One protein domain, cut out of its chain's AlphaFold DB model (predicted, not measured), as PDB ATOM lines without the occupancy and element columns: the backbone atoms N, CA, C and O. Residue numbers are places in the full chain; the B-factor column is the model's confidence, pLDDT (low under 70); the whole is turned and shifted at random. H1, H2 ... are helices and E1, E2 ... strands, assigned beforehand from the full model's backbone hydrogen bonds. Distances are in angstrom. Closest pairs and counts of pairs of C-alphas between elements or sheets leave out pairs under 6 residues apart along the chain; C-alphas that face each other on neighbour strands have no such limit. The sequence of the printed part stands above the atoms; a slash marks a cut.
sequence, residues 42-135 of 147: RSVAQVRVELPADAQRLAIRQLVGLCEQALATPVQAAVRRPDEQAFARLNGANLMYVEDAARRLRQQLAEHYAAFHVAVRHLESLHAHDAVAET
ATOM      1  N   ARG A  42      -3.993   0.421 -41.112       94.69
ATOM      2  CA  ARG A  42      -2.547   0.629 -40.997       94.69
ATOM      3  C   ARG A  42      -1.972  -0.429 -40.061       94.69
ATOM      4  O   ARG A  42      -2.569  -0.741 -39.040       94.69
ATOM      5  N   SER A  43      -0.782  -0.917 -40.386       95.88
ATOM      6  CA  SER A  43      -0.021  -1.815 -39.518       95.88
ATOM      7  C   SER A  43       1.335  -1.220 -39.168       95.88
ATOM      8  O   SER A  43       1.877  -0.410 -39.922       95.88
ATOM      9  N   VAL A  44       1.879  -1.631 -38.027       97.62
ATOM     10  CA  VAL A  44       3.226  -1.280 -37.572       97.62
ATOM     11  C   VAL A  44       3.972  -2.568 -37.263       97.62
ATOM     12  O   VAL A  44       3.503  -3.361 -36.454       97.62
ATOM     13  N   ALA A  45       5.132  -2.756 -37.886       97.50
ATOM     14  CA  ALA A  45       6.081  -3.800 -37.522       97.50
ATOM     15  C   ALA A  45       7.269  -3.152 -36.804       97.50
ATOM     16  O   ALA A  45       7.986  -2.335 -37.385       97.50
ATOM     17  N   GLN A  46       7.455  -3.492 -35.535       97.81
ATOM     18  CA  GLN A  46       8.661  -3.185 -34.781       97.81
ATOM     19  C   GLN A  46       9.617  -4.364 -34.926       97.81
ATOM     20  O   GLN A  46       9.246  -5.500 -34.641       97.81
ATOM     21  N   VAL A  47      10.832  -4.090 -35.393       96.69
ATOM     22  CA  VAL A  47      11.847  -5.113 -35.645       96.69
ATOM     23  C   VAL A  47      13.122  -4.728 -34.916       96.69
ATOM     24  O   VAL A  47      13.638  -3.621 -35.088       96.69
ATOM     25  N   ARG A  48      13.623  -5.651 -34.103       95.06
ATOM     26  CA  ARG A  48      14.894  -5.549 -33.389       95.06
ATOM     27  C   ARG A  48      15.795  -6.669 -33.884       95.06
ATOM     28  O   ARG A  48      15.341  -7.797 -34.029       95.06
ATOM     29  N   VAL A  49      17.054  -6.352 -34.148       94.38
ATOM     30  CA  VAL A  49      18.062  -7.316 -34.603       94.38
ATOM     31  C   VAL A  49      19.343  -7.098 -33.822       94.38
ATOM     32  O   VAL A  49      19.694  -5.956 -33.511       94.38
ATOM     33  N   GLU A  50      20.047  -8.179 -33.521       92.19
ATOM     34  CA  GLU A  50      21.405  -8.088 -33.007       92.19
ATOM     35  C   GLU A  50      22.381  -7.842 -34.158       92.19
ATOM     36  O   GLU A  50      22.258  -8.409 -35.248       92.19
ATOM     37  N   LEU A  51      23.350  -6.958 -33.924       91.06
ATOM     38  CA  LEU A  51      24.421  -6.699 -34.875       91.06
ATOM     39  C   LEU A  51      25.662  -7.501 -34.478       91.06
ATOM     40  O   LEU A  51      26.015  -7.501 -33.298       91.06
ATOM     41  N   PRO A  52      26.364  -8.119 -35.444       87.19
ATOM     42  CA  PRO A  52      27.676  -8.704 -35.201       87.19
ATOM     43  C   PRO A  52      28.634  -7.707 -34.540       87.19
ATOM     44  O   PRO A  52      28.585  -6.509 -34.824       87.19
ATOM     45  N   ALA A  53      29.542  -8.191 -33.690       87.88
ATOM     46  CA  ALA A  53      30.485  -7.335 -32.965       87.88
ATOM     47  C   ALA A  53      31.413  -6.518 -33.888       87.88
ATOM     48  O   ALA A  53      31.895  -5.454 -33.505       87.88
ATOM     49  N   ASP A  54      31.658  -7.005 -35.104       90.62
ATOM     50  CA  ASP A  54      32.448  -6.349 -36.145       90.62
ATOM     51  C   ASP A  54      31.609  -5.459 -37.084       90.62
ATOM     52  O   ASP A  54      32.153  -4.805 -37.983       90.62
ATOM     53  N   ALA A  55      30.290  -5.385 -36.882       89.81
ATOM     54  CA  ALA A  55      29.415  -4.555 -37.689       89.81
ATOM     55  C   ALA A  55      29.706  -3.068 -37.449       89.81
ATOM     56  O   ALA A  55      29.433  -2.503 -36.393       89.81
ATOM     57  N   GLN A  56      30.196  -2.389 -38.485       90.25
ATOM     58  CA  GLN A  56      30.505  -0.957 -38.410       90.25
ATOM     59  C   GLN A  56      29.251  -0.068 -38.366       90.25
ATOM     60  O   GLN A  56      29.333   1.097 -37.979       90.25
ATOM     61  N   ARG A  57      28.098  -0.578 -38.826       91.25
ATOM     62  CA  ARG A  57      26.813   0.140 -38.854       91.25
ATOM     63  C   ARG A  57      25.632  -0.804 -39.067       91.25
ATOM     64  O   ARG A  57      25.769  -1.835 -39.721       91.25
ATOM     65  N   LEU A  58      24.442  -0.369 -38.649       91.44
ATOM     66  CA  LEU A  58      23.177  -0.985 -39.053       91.44
ATOM     67  C   LEU A  58      22.901  -0.714 -40.541       91.44
ATOM     68  O   LEU A  58      22.745   0.437 -40.958       91.44
ATOM     69  N   ALA A  59      22.773  -1.772 -41.343       92.88
ATOM     70  CA  ALA A  59      22.344  -1.691 -42.739       92.88
ATOM     71  C   ALA A  59      20.823  -1.450 -42.852       92.88
ATOM     72  O   ALA A  59      20.086  -2.260 -43.406       92.88
ATOM     73  N   ILE A  60      20.337  -0.317 -42.332       95.25
ATOM     74  CA  ILE A  60      18.899  -0.044 -42.155       95.25
ATOM     75  C   ILE A  60      18.076  -0.193 -43.442       95.25
ATOM     76  O   ILE A  60      16.971  -0.719 -43.408       95.25
ATOM     77  N   ARG A  61      18.619   0.210 -44.600       96.25
ATOM     78  CA  ARG A  61      17.932   0.062 -45.896       96.25
ATOM     79  C   ARG A  61      17.720  -1.400 -46.280       96.25
ATOM     80  O   ARG A  61      16.689  -1.721 -46.852       96.25
ATOM     81  N   GLN A  62      18.689  -2.261 -45.970       95.50
ATOM     82  CA  GLN A  62      18.569  -3.694 -46.212       95.50
ATOM     83  C   GLN A  62      17.519  -4.293 -45.278       95.50
ATOM     84  O   GLN A  62      16.637  -4.988 -45.759       95.50
ATOM     85  N   LEU A  63      17.555  -3.955 -43.984       97.00
ATOM     86  CA  LEU A  63      16.558  -4.421 -43.016       97.00
ATOM     87  C   LEU A  63      15.131  -4.026 -43.425       97.00
ATOM     88  O   LEU A  63      14.246  -4.873 -43.458       97.00
ATOM     89  N   VAL A  64      14.917  -2.760 -43.798       97.12
ATOM     90  CA  VAL A  64      13.616  -2.298 -44.306       97.12
ATOM     91  C   VAL A  64      13.227  -3.064 -45.569       97.12
ATOM     92  O   VAL A  64      12.114  -3.568 -45.640       97.12
ATOM     93  N   GLY A  65      14.147  -3.225 -46.526       97.69
ATOM     94  CA  GLY A  65      13.884  -3.974 -47.755       97.69
ATOM     95  C   GLY A  65      13.471  -5.427 -47.507       97.69
ATOM     96  O   GLY A  65      12.558  -5.909 -48.170       97.69
ATOM     97  N   LEU A  66      14.078  -6.104 -46.528       97.88
ATOM     98  CA  LEU A  66      13.683  -7.453 -46.110       97.88
ATOM     99  C   LEU A  66      12.248  -7.466 -45.569       97.88
ATOM    100  O   LEU A  66      11.428  -8.275 -46.000       97.88
ATOM    101  N   CYS A  67      11.912  -6.530 -44.681       97.94
ATOM    102  CA  CYS A  67      10.560  -6.419 -44.135       97.94
ATOM    103  C   CYS A  67       9.514  -6.122 -45.221       97.94
ATOM    104  O   CYS A  67       8.441  -6.724 -45.239       97.94
ATOM    105  N   GLU A  68       9.814  -5.210 -46.147       96.88
ATOM    106  CA  GLU A  68       8.907  -4.849 -47.240       96.88
ATOM    107  C   GLU A  68       8.728  -5.990 -48.246       96.88
ATOM    108  O   GLU A  68       7.619  -6.181 -48.743       96.88
ATOM    109  N   GLN A  69       9.774  -6.781 -48.509       96.56
ATOM    110  CA  GLN A  69       9.681  -7.991 -49.332       96.56
ATOM    111  C   GLN A  69       8.793  -9.051 -48.675       96.56
ATOM    112  O   GLN A  69       7.937  -9.625 -49.344       96.56
ATOM    113  N   ALA A  70       8.939  -9.263 -47.364       97.19
ATOM    114  CA  ALA A  70       8.142 -10.235 -46.621       97.19
ATOM    115  C   ALA A  70       6.648  -9.857 -46.558       97.19
ATOM    116  O   ALA A  70       5.771 -10.720 -46.667       97.19
ATOM    117  N   LEU A  71       6.345  -8.566 -46.376       96.44
ATOM    118  CA  LEU A  71       4.973  -8.071 -46.211       96.44
ATOM    119  C   LEU A  71       4.295  -7.687 -47.532       96.44
ATOM    120  O   LEU A  71       3.070  -7.693 -47.608       96.44
ATOM    121  N   ALA A  72       5.067  -7.352 -48.566       95.06
ATOM    122  CA  ALA A  72       4.641  -7.023 -49.928       95.06
ATOM    123  C   ALA A  72       3.667  -5.836 -50.099       95.06
ATOM    124  O   ALA A  72       3.323  -5.499 -51.228       95.06
ATOM    125  N   THR A  73       3.237  -5.145 -49.039       92.56
ATOM    126  CA  THR A  73       2.376  -3.946 -49.133       92.56
ATOM    127  C   THR A  73       2.920  -2.775 -48.305       92.56
ATOM    128  O   THR A  73       2.280  -2.368 -47.329       92.56
ATOM    129  N   PRO A  74       4.104  -2.228 -48.646       93.00
ATOM    130  CA  PRO A  74       4.680  -1.096 -47.929       93.00
ATOM    131  C   PRO A  74       3.851   0.180 -48.107       93.00
ATOM    132  O   PRO A  74       3.200   0.393 -49.133       93.00
ATOM    133  N   VAL A  75       3.902   1.059 -47.103       90.12
ATOM    134  CA  VAL A  75       3.277   2.384 -47.181       90.12
ATOM    135  C   VAL A  75       4.022   3.267 -48.180       90.12
ATOM    136  O   VAL A  75       5.248   3.276 -48.234       90.12
ATOM    137  N   GLN A  76       3.279   4.056 -48.951       87.19
ATOM    138  CA  GLN A  76       3.837   4.993 -49.925       87.19
ATOM    139  C   GLN A  76       3.510   6.424 -49.497       87.19
ATOM    140  O   GLN A  76       2.372   6.724 -49.141       87.19
ATOM    141  N   ALA A  77       4.510   7.311 -49.505       84.94
ATOM    142  CA  ALA A  77       4.350   8.683 -49.015       84.94
ATOM    143  C   ALA A  77       3.499   9.561 -49.947       84.94
ATOM    144  O   ALA A  77       2.732  10.400 -49.480       84.94
ATOM    145  N   ALA A  78       3.632   9.368 -51.259       87.44
ATOM    146  CA  ALA A  78       2.853  10.057 -52.275       87.44
ATOM    147  C   ALA A  78       2.469   9.058 -53.366       87.44
ATOM    148  O   ALA A  78       3.326   8.333 -53.869       87.44
ATOM    149  N   VAL A  79       1.188   9.036 -53.726       87.00
ATOM    150  CA  VAL A  79       0.624   8.106 -54.708       87.00
ATOM    151  C   VAL A  79      -0.214   8.872 -55.716       87.00
ATOM    152  O   VAL A  79      -0.940   9.804 -55.367       87.00
ATOM    153  N   ARG A  80      -0.108   8.505 -56.994       90.62
ATOM    154  CA  ARG A  80      -1.076   8.922 -58.013       90.62
ATOM    155  C   ARG A  80      -2.200   7.892 -58.050       90.62
ATOM    156  O   ARG A  80      -2.025   6.763 -57.603       90.62
ATOM    157  N   ARG A  81      -3.335   8.235 -58.669       88.56
ATOM    158  CA  ARG A  81      -4.469   7.298 -58.789       88.56
ATOM    159  C   ARG A  81      -4.061   5.904 -59.293       88.56
ATOM    160  O   ARG A  81      -4.498   4.947 -58.671       88.56
ATOM    161  N   PRO A  82      -3.236   5.734 -60.353       88.31
ATOM    162  CA  PRO A  82      -2.819   4.398 -60.797       88.31
ATOM    163  C   PRO A  82      -2.057   3.607 -59.725       88.31
ATOM    164  O   PRO A  82      -2.235   2.395 -59.621       88.31
ATOM    165  N   ASP A  83      -1.264   4.298 -58.905       89.00
ATOM    166  CA  ASP A  83      -0.483   3.701 -57.823       89.00
ATOM    167  C   ASP A  83      -1.415   3.230 -56.690       89.00
ATOM    168  O   ASP A  83      -1.266   2.116 -56.188       89.00
ATOM    169  N   GLU A  84      -2.456   4.009 -56.364       88.38
ATOM    170  CA  GLU A  84      -3.519   3.601 -55.428       88.38
ATOM    171  C   GLU A  84      -4.259   2.348 -55.916       88.38
ATOM    172  O   GLU A  84      -4.550   1.448 -55.128       88.38
ATOM    173  N   GLN A  85      -4.541   2.256 -57.222       86.19
ATOM    174  CA  GLN A  85      -5.194   1.079 -57.805       86.19
ATOM    175  C   GLN A  85      -4.318  -0.168 -57.686       86.19
ATOM    176  O   GLN A  85      -4.810  -1.244 -57.336       86.19
ATOM    177  N   ALA A  86      -3.025  -0.026 -57.987       88.06
ATOM    178  CA  ALA A  86      -2.057  -1.106 -57.870       88.06
ATOM    179  C   ALA A  86      -1.914  -1.559 -56.412       88.06
ATOM    180  O   ALA A  86      -1.954  -2.760 -56.146       88.06
ATOM    181  N   PHE A  87      -1.845  -0.612 -55.471       87.81
ATOM    182  CA  PHE A  87      -1.806  -0.900 -54.040       87.81
ATOM    183  C   PHE A  87      -3.069  -1.632 -53.569       87.81
ATOM    184  O   PHE A  87      -2.965  -2.664 -52.914       87.81
ATOM    185  N   ALA A  88      -4.260  -1.158 -53.950       85.75
ATOM    186  CA  ALA A  88      -5.523  -1.796 -53.579       85.75
ATOM    187  C   ALA A  88      -5.630  -3.230 -54.124       85.75
ATOM    188  O   ALA A  88      -6.095  -4.125 -53.417       85.75
ATOM    189  N   ARG A  89      -5.166  -3.468 -55.361       85.94
ATOM    190  CA  ARG A  89      -5.104  -4.815 -55.947       85.94
ATOM    191  C   ARG A  89      -4.147  -5.714 -55.168       85.94
ATOM    192  O   ARG A  89      -4.513  -6.837 -54.838       85.94
ATOM    193  N   LEU A  90      -2.944  -5.222 -54.871       89.38
ATOM    194  CA  LEU A  90      -1.923  -5.991 -54.164       89.38
ATOM    195  C   LEU A  90      -2.353  -6.321 -52.732       89.38
ATOM    196  O   LEU A  90      -2.198  -7.457 -52.302       89.38
ATOM    197  N   ASN A  91      -2.958  -5.368 -52.020       89.19
ATOM    198  CA  ASN A  91      -3.476  -5.589 -50.672       89.19
ATOM    199  C   ASN A  91      -4.640  -6.592 -50.657       89.19
ATOM    200  O   ASN A  91      -4.647  -7.490 -49.823       89.19
ATOM    201  N   GLY A  92      -5.565  -6.510 -51.622       86.50
ATOM    202  CA  GLY A  92      -6.656  -7.482 -51.749       86.50
ATOM    203  C   GLY A  92      -6.195  -8.900 -52.112       86.50
ATOM    204  O   GLY A  92      -6.829  -9.864 -51.698       86.50
ATOM    205  N   ALA A  93      -5.087  -9.040 -52.848       86.94
ATOM    206  CA  ALA A  93      -4.494 -10.335 -53.194       86.94
ATOM    207  C   ALA A  93      -3.557 -10.898 -52.106       86.94
ATOM    208  O   ALA A  93      -3.145 -12.052 -52.188       86.94
ATOM    209  N   ASN A  94      -3.203 -10.091 -51.104       90.62
ATOM    210  CA  ASN A  94      -2.232 -10.422 -50.063       90.62
ATOM    211  C   ASN A  94      -2.821 -10.199 -48.661       90.62
ATOM    212  O   ASN A  94      -2.203  -9.568 -47.803       90.62
ATOM    213  N   LEU A  95      -4.042 -10.693 -48.448       90.75
ATOM    214  CA  LEU A  95      -4.686 -10.676 -47.137       90.75
ATOM    215  C   LEU A  95      -3.890 -11.535 -46.153       90.75
ATOM    216  O   LEU A  95      -3.449 -12.635 -46.490       90.75
ATOM    217  N   MET A  96      -3.706 -11.026 -44.940       93.19
ATOM    218  CA  MET A  96      -2.983 -11.729 -43.887       93.19
ATOM    219  C   MET A  96      -3.449 -11.243 -42.514       93.19
ATOM    220  O   MET A  96      -3.787 -10.068 -42.367       93.19
ATOM    221  N   TYR A  97      -3.466 -12.140 -41.528       95.50
ATOM    222  CA  TYR A  97      -3.659 -11.770 -40.128       95.50
ATOM    223  C   TYR A  97      -2.363 -11.217 -39.516       95.50
ATOM    224  O   TYR A  97      -1.279 -11.307 -40.107       95.50
ATOM    225  N   VAL A  98      -2.447 -10.681 -38.296       97.31
ATOM    226  CA  VAL A  98      -1.281 -10.117 -37.599       97.31
ATOM    227  C   VAL A  98      -0.217 -11.191 -37.332       97.31
ATOM    228  O   VAL A  98       0.982 -10.939 -37.464       97.31
ATOM    229  N   GLU A  99      -0.645 -12.426 -37.070       98.25
ATOM    230  CA  GLU A  99       0.212 -13.594 -36.878       98.25
ATOM    231  C   GLU A  99       0.909 -14.023 -38.173       98.25
ATOM    232  O   GLU A  99       2.054 -14.472 -38.142       98.25
ATOM    233  N   ASP A 100       0.245 -13.878 -39.322       97.69
ATOM    234  CA  ASP A 100       0.848 -14.171 -40.625       97.69
ATOM    235  C   ASP A 100       1.955 -13.172 -40.946       97.69
ATOM    236  O   ASP A 100       3.035 -13.570 -41.387       97.69
ATOM    237  N   ALA A 101       1.720 -11.886 -40.675       97.69
ATOM    238  CA  ALA A 101       2.733 -10.852 -40.826       97.69
ATOM    239  C   ALA A 101       3.961 -11.144 -39.944       97.69
ATOM    240  O   ALA A 101       5.092 -11.101 -40.434       97.69
ATOM    241  N   ALA A 102       3.751 -11.516 -38.675       98.12
ATOM    242  CA  ALA A 102       4.830 -11.905 -37.768       98.12
ATOM    243  C   ALA A 102       5.601 -13.139 -38.280       98.12
ATOM    244  O   ALA A 102       6.831 -13.115 -38.332       98.12
ATOM    245  N   ARG A 103       4.901 -14.190 -38.738       98.12
ATOM    246  CA  ARG A 103       5.525 -15.403 -39.303       98.12
ATOM    247  C   ARG A 103       6.360 -15.118 -40.551       98.12
ATOM    248  O   ARG A 103       7.479 -15.618 -40.651       98.12
ATOM    249  N   ARG A 104       5.848 -14.309 -41.483       97.94
ATOM    250  CA  ARG A 104       6.574 -13.937 -42.711       97.94
ATOM    251  C   ARG A 104       7.837 -13.142 -42.398       97.94
ATOM    252  O   ARG A 104       8.890 -13.423 -42.963       97.94
ATOM    253  N   LEU A 105       7.750 -12.192 -41.466       98.25
ATOM    254  CA  LEU A 105       8.913 -11.432 -41.007       98.25
ATOM    255  C   LEU A 105       9.940 -12.333 -40.314       98.25
ATOM    256  O   LEU A 105      11.122 -12.226 -40.625       98.25
ATOM    257  N   ARG A 106       9.508 -13.256 -39.441       97.50
ATOM    258  CA  ARG A 106      10.405 -14.241 -38.815       97.50
ATOM    259  C   ARG A 106      11.158 -15.046 -39.865       97.50
ATOM    260  O   ARG A 106      12.375 -15.154 -39.772       97.50
ATOM    261  N   GLN A 107      10.442 -15.603 -40.843       97.31
ATOM    262  CA  GLN A 107      11.051 -16.407 -41.899       97.31
ATOM    263  C   GLN A 107      12.120 -15.606 -42.648       97.31
ATOM    264  O   GLN A 107      13.245 -16.075 -42.776       97.31
ATOM    265  N   GLN A 108      11.792 -14.382 -43.071       97.69
ATOM    266  CA  GLN A 108      12.734 -13.539 -43.799       97.69
ATOM    267  C   GLN A 108      13.952 -13.154 -42.947       97.69
ATOM    268  O   GLN A 108      15.074 -13.161 -43.436       97.69
ATOM    269  N   LEU A 109      13.758 -12.792 -41.674       96.75
ATOM    270  CA  LEU A 109      14.849 -12.331 -40.809       96.75
ATOM    271  C   LEU A 109      15.775 -13.466 -40.362       96.75
ATOM    272  O   LEU A 109      16.973 -13.223 -40.218       96.75
ATOM    273  N   ALA A 110      15.260 -14.688 -40.205       95.75
ATOM    274  CA  ALA A 110      16.048 -15.862 -39.824       95.75
ATOM    275  C   ALA A 110      17.140 -16.227 -40.844       95.75
ATOM    276  O   ALA A 110      18.134 -16.849 -40.481       95.75
ATOM    277  N   GLU A 111      17.001 -15.806 -42.102       95.19
ATOM    278  CA  GLU A 111      18.030 -15.995 -43.132       95.19
ATOM    279  C   GLU A 111      19.202 -15.000 -43.007       95.19
ATOM    280  O   GLU A 111      20.253 -15.194 -43.619       95.19
ATOM    281  N   HIS A 112      19.040 -13.927 -42.225       93.75
ATOM    282  CA  HIS A 112      19.974 -12.797 -42.195       93.75
ATOM    283  C   HIS A 112      20.509 -12.443 -40.807       93.75
ATOM    284  O   HIS A 112      21.575 -11.833 -40.712       93.75
ATOM    285  N   TYR A 113      19.792 -12.800 -39.742       93.12
ATOM    286  CA  TYR A 113      20.125 -12.424 -38.372       93.12
ATOM    287  C   TYR A 113      20.032 -13.638 -37.451       93.12
ATOM    288  O   TYR A 113      19.031 -14.348 -37.455       93.12
ATOM    289  N   ALA A 114      21.066 -13.842 -36.630       90.81
ATOM    290  CA  ALA A 114      21.084 -14.917 -35.638       90.81
ATOM    291  C   ALA A 114      20.095 -14.658 -34.487       90.81
ATOM    292  O   ALA A 114      19.475 -15.589 -33.985       90.81
ATOM    293  N   ALA A 115      19.933 -13.385 -34.110       93.56
ATOM    294  CA  ALA A 115      19.056 -12.942 -33.038       93.56
ATOM    295  C   ALA A 115      18.176 -11.771 -33.493       93.56
ATOM    296  O   ALA A 115      18.679 -10.757 -33.993       93.56
ATOM    297  N   PHE A 116      16.860 -11.903 -33.324       94.75
ATOM    298  CA  PHE A 116      15.888 -10.867 -33.670       94.75
ATOM    299  C   PHE A 116      14.580 -11.011 -32.882       94.75
ATOM    300  O   PHE A 116      14.227 -12.095 -32.429       94.75
ATOM    301  N   HIS A 117      13.844  -9.906 -32.774       97.12
ATOM    302  CA  HIS A 117      12.481  -9.834 -32.244       97.12
ATOM    303  C   HIS A 117      11.620  -9.039 -33.218       97.12
ATOM    304  O   HIS A 117      12.045  -8.007 -33.750       97.12
ATOM    305  N   VAL A 118      10.405  -9.519 -33.441       97.62
ATOM    306  CA  VAL A 118       9.392  -8.876 -34.268       97.62
ATOM    307  C   VAL A 118       8.121  -8.733 -33.448       97.62
ATOM    308  O   VAL A 118       7.593  -9.726 -32.961       97.62
ATOM    309  N   ALA A 119       7.584  -7.518 -33.378       98.06
ATOM    310  CA  ALA A 119       6.230  -7.251 -32.907       98.06
ATOM    311  C   ALA A 119       5.431  -6.557 -34.007       98.06
ATOM    312  O   ALA A 119       5.807  -5.484 -34.485       98.06
ATOM    313  N   VAL A 120       4.316  -7.157 -34.411       98.38
ATOM    314  CA  VAL A 120       3.400  -6.595 -35.402       98.38
ATOM    315  C   VAL A 120       2.114  -6.174 -34.717       98.38
ATOM    316  O   VAL A 120       1.559  -6.905 -33.902       98.38
ATOM    317  N   ARG A 121       1.635  -4.984 -35.072       98.00
ATOM    318  CA  ARG A 121       0.355  -4.436 -34.634       98.00
ATOM    319  C   ARG A 121      -0.486  -4.059 -35.837       98.00
ATOM    320  O   ARG A 121      -0.022  -3.297 -36.690       98.00
ATOM    321  N   HIS A 122      -1.719  -4.536 -35.881       96.88
ATOM    322  CA  HIS A 122      -2.748  -3.964 -36.740       96.88
ATOM    323  C   HIS A 122      -3.483  -2.884 -35.951       96.88
ATOM    324  O   HIS A 122      -4.029  -3.157 -34.886       96.88
ATOM    325  N   LEU A 123      -3.444  -1.649 -36.458       96.12
ATOM    326  CA  LEU A 123      -4.096  -0.506 -35.828       96.12
ATOM    327  C   LEU A 123      -5.583  -0.549 -36.177       96.12
ATOM    328  O   LEU A 123      -6.001   0.016 -37.192       96.12
ATOM    329  N   GLU A 124      -6.351  -1.305 -35.396       93.62
ATOM    330  CA  GLU A 124      -7.730  -1.651 -35.729       93.62
ATOM    331  C   GLU A 124      -8.620  -0.407 -35.785       93.62
ATOM    332  O   GLU A 124      -8.666   0.413 -34.871       93.62
ATOM    333  N   SER A 125      -9.353  -0.266 -36.889       90.19
ATOM    334  CA  SER A 125     -10.250   0.873 -37.109       90.19
ATOM    335  C   SER A 125     -11.661   0.637 -36.565       90.19
ATOM    336  O   SER A 125     -12.386   1.596 -36.311       90.19
ATOM    337  N   LEU A 126     -12.054  -0.630 -36.387       90.25
ATOM    338  CA  LEU A 126     -13.378  -1.034 -35.898       90.25
ATOM    339  C   LEU A 126     -13.404  -1.374 -34.405       90.25
ATOM    340  O   LEU A 126     -14.482  -1.530 -33.826       90.25
ATOM    341  N   HIS A 127     -12.240  -1.494 -33.774       92.00
ATOM    342  CA  HIS A 127     -12.102  -1.910 -32.386       92.00
ATOM    343  C   HIS A 127     -11.381  -0.842 -31.566       92.00
ATOM    344  O   HIS A 127     -10.586  -0.067 -32.082       92.00
ATOM    345  N   ALA A 128     -11.659  -0.800 -30.260       92.19
ATOM    346  CA  ALA A 128     -10.995   0.117 -29.327       92.19
ATOM    347  C   ALA A 128      -9.609  -0.389 -28.867       92.19
ATOM    348  O   ALA A 128      -9.083   0.079 -27.859       92.19
ATOM    349  N   HIS A 129      -9.061  -1.391 -29.553       94.25
ATOM    350  CA  HIS A 129      -7.792  -2.039 -29.252       94.25
ATOM    351  C   HIS A 129      -7.176  -2.585 -30.541       94.25
ATOM    352  O   HIS A 129      -7.904  -2.928 -31.467       94.25
ATOM    353  N   ASP A 130      -5.854  -2.707 -30.560       96.56
ATOM    354  CA  ASP A 130      -5.109  -3.275 -31.682       96.56
ATOM    355  C   ASP A 130      -5.013  -4.800 -31.581       96.56
ATOM    356  O   ASP A 130      -4.953  -5.354 -30.479       96.56
ATOM    357  N   ALA A 131      -4.901  -5.473 -32.727       96.81
ATOM    358  CA  ALA A 131      -4.445  -6.859 -32.779       96.81
ATOM    359  C   ALA A 131      -2.911  -6.892 -32.787       96.81
ATOM    360  O   ALA A 131      -2.275  -6.114 -33.505       96.81
ATOM    361  N   VAL A 132      -2.312  -7.782 -31.992       97.50
ATOM    362  CA  VAL A 132      -0.858  -7.844 -31.776       97.50
ATOM    363  C   VAL A 132      -0.362  -9.280 -31.915       97.50
ATOM    364  O   VAL A 132      -0.978 -10.194 -31.371       97.50
ATOM    365  N   ALA A 133       0.769  -9.471 -32.593       98.19
ATOM    366  CA  ALA A 133       1.515 -10.727 -32.591       98.19
ATOM    367  C   ALA A 133       3.015 -10.461 -32.472       98.19
ATOM    368  O   ALA A 133       3.541  -9.534 -33.091       98.19
ATOM    369  N   GLU A 134       3.703 -11.303 -31.705       97.94
ATOM    370  CA  GLU A 134       5.145 -11.216 -31.498       97.94
ATOM    371  C   GLU A 134       5.830 -12.550 -31.786       97.94
ATOM    372  O   GLU A 134       5.230 -13.618 -31.659       97.94
ATOM    373  N   THR A 135       7.093 -12.479 -32.197       96.12
ATOM    374  CA  THR A 135       7.948 -13.643 -32.406       96.12
ATOM    375  C   THR A 135       9.419 -13.267 -32.287       96.12
ATOM    376  O   THR A 135       9.838 -12.190 -32.711       96.12
TER     377      THR A 135
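AT A GLANCE: This is residues 42 to 135 of the 147 residues of the protein "GTP cyclohydrolase FolE2" of Xanthomonas axonopodis (UniProt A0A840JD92). A small antiparallel sheet of three strands, E1, E2 and E3, has H3 packed lengthwise on one face, and H1 packs on H3 and grazes the sheet. H2 lies farther out and touches no helix, while the links E1 to H1 and E2 to E3 reach to opposite ends of the longest axis. The printed part has 94 residues, in the order E1, H1, H2, H3, E2, E3; the class is mixed, helices and strands, and the sheet's order is E1, E2, E3. It is only just compact, close to loose, with a radius of gyration of the C-alphas of 14.8 A and spans of 45 by 31 by 20 A.

IN THESE COORDINATES: Find C-alpha 43 at (-0.021, -1.815, -39.518); from there E1 runs 19.5 A through residues 43 to 49. H1 follows at residues 60 to 71, 16.6 A, then H2 at 81 to 93, 18.5 A. H3, residues 98 to 110, starts at (-1.281, -10.117, -37.599) and covers 18.4 A. E2 is residues 116 to 122, 20.1 A, and E3, residues 131 to 135, ends at (7.948, -13.643, -32.406).

HOW THE PARTS SIT: Look first at E1 and E2, antiparallel at 172 degrees, with N 46 and O 119 2.8 A apart, within hydrogen-bond range. E2 and E3 form a hairpin, antiparallel at 169 degrees, with N 120 and O 133 also within range at 2.8 A. H3 is on the sheet at a height of 8.1 A, over E2 and E3, and runs along the strands, at 21 degrees to E2 on the local plane; its closest C-alphas to E2 are Ala 102 and Val 120, 6.0 A. H1, with residues 66 to 71 alone, touches H3, closest at the C-alphas of Ala 70 and Arg 104, 5.6 A, opposite ways at a steep tilt of 48 degrees. H2 is apart from H1 and H3 and is not on the sheet. In H1, H2 and H3 every O i to N i+4 pair is within hydrogen-bond range.

THE WHOLE: The two C-alphas farthest apart, Asp 54 and Leu 126, are 46.1 A apart. The printed part has no cut, no link is long, and no printed residue is under 70 in pLDDT.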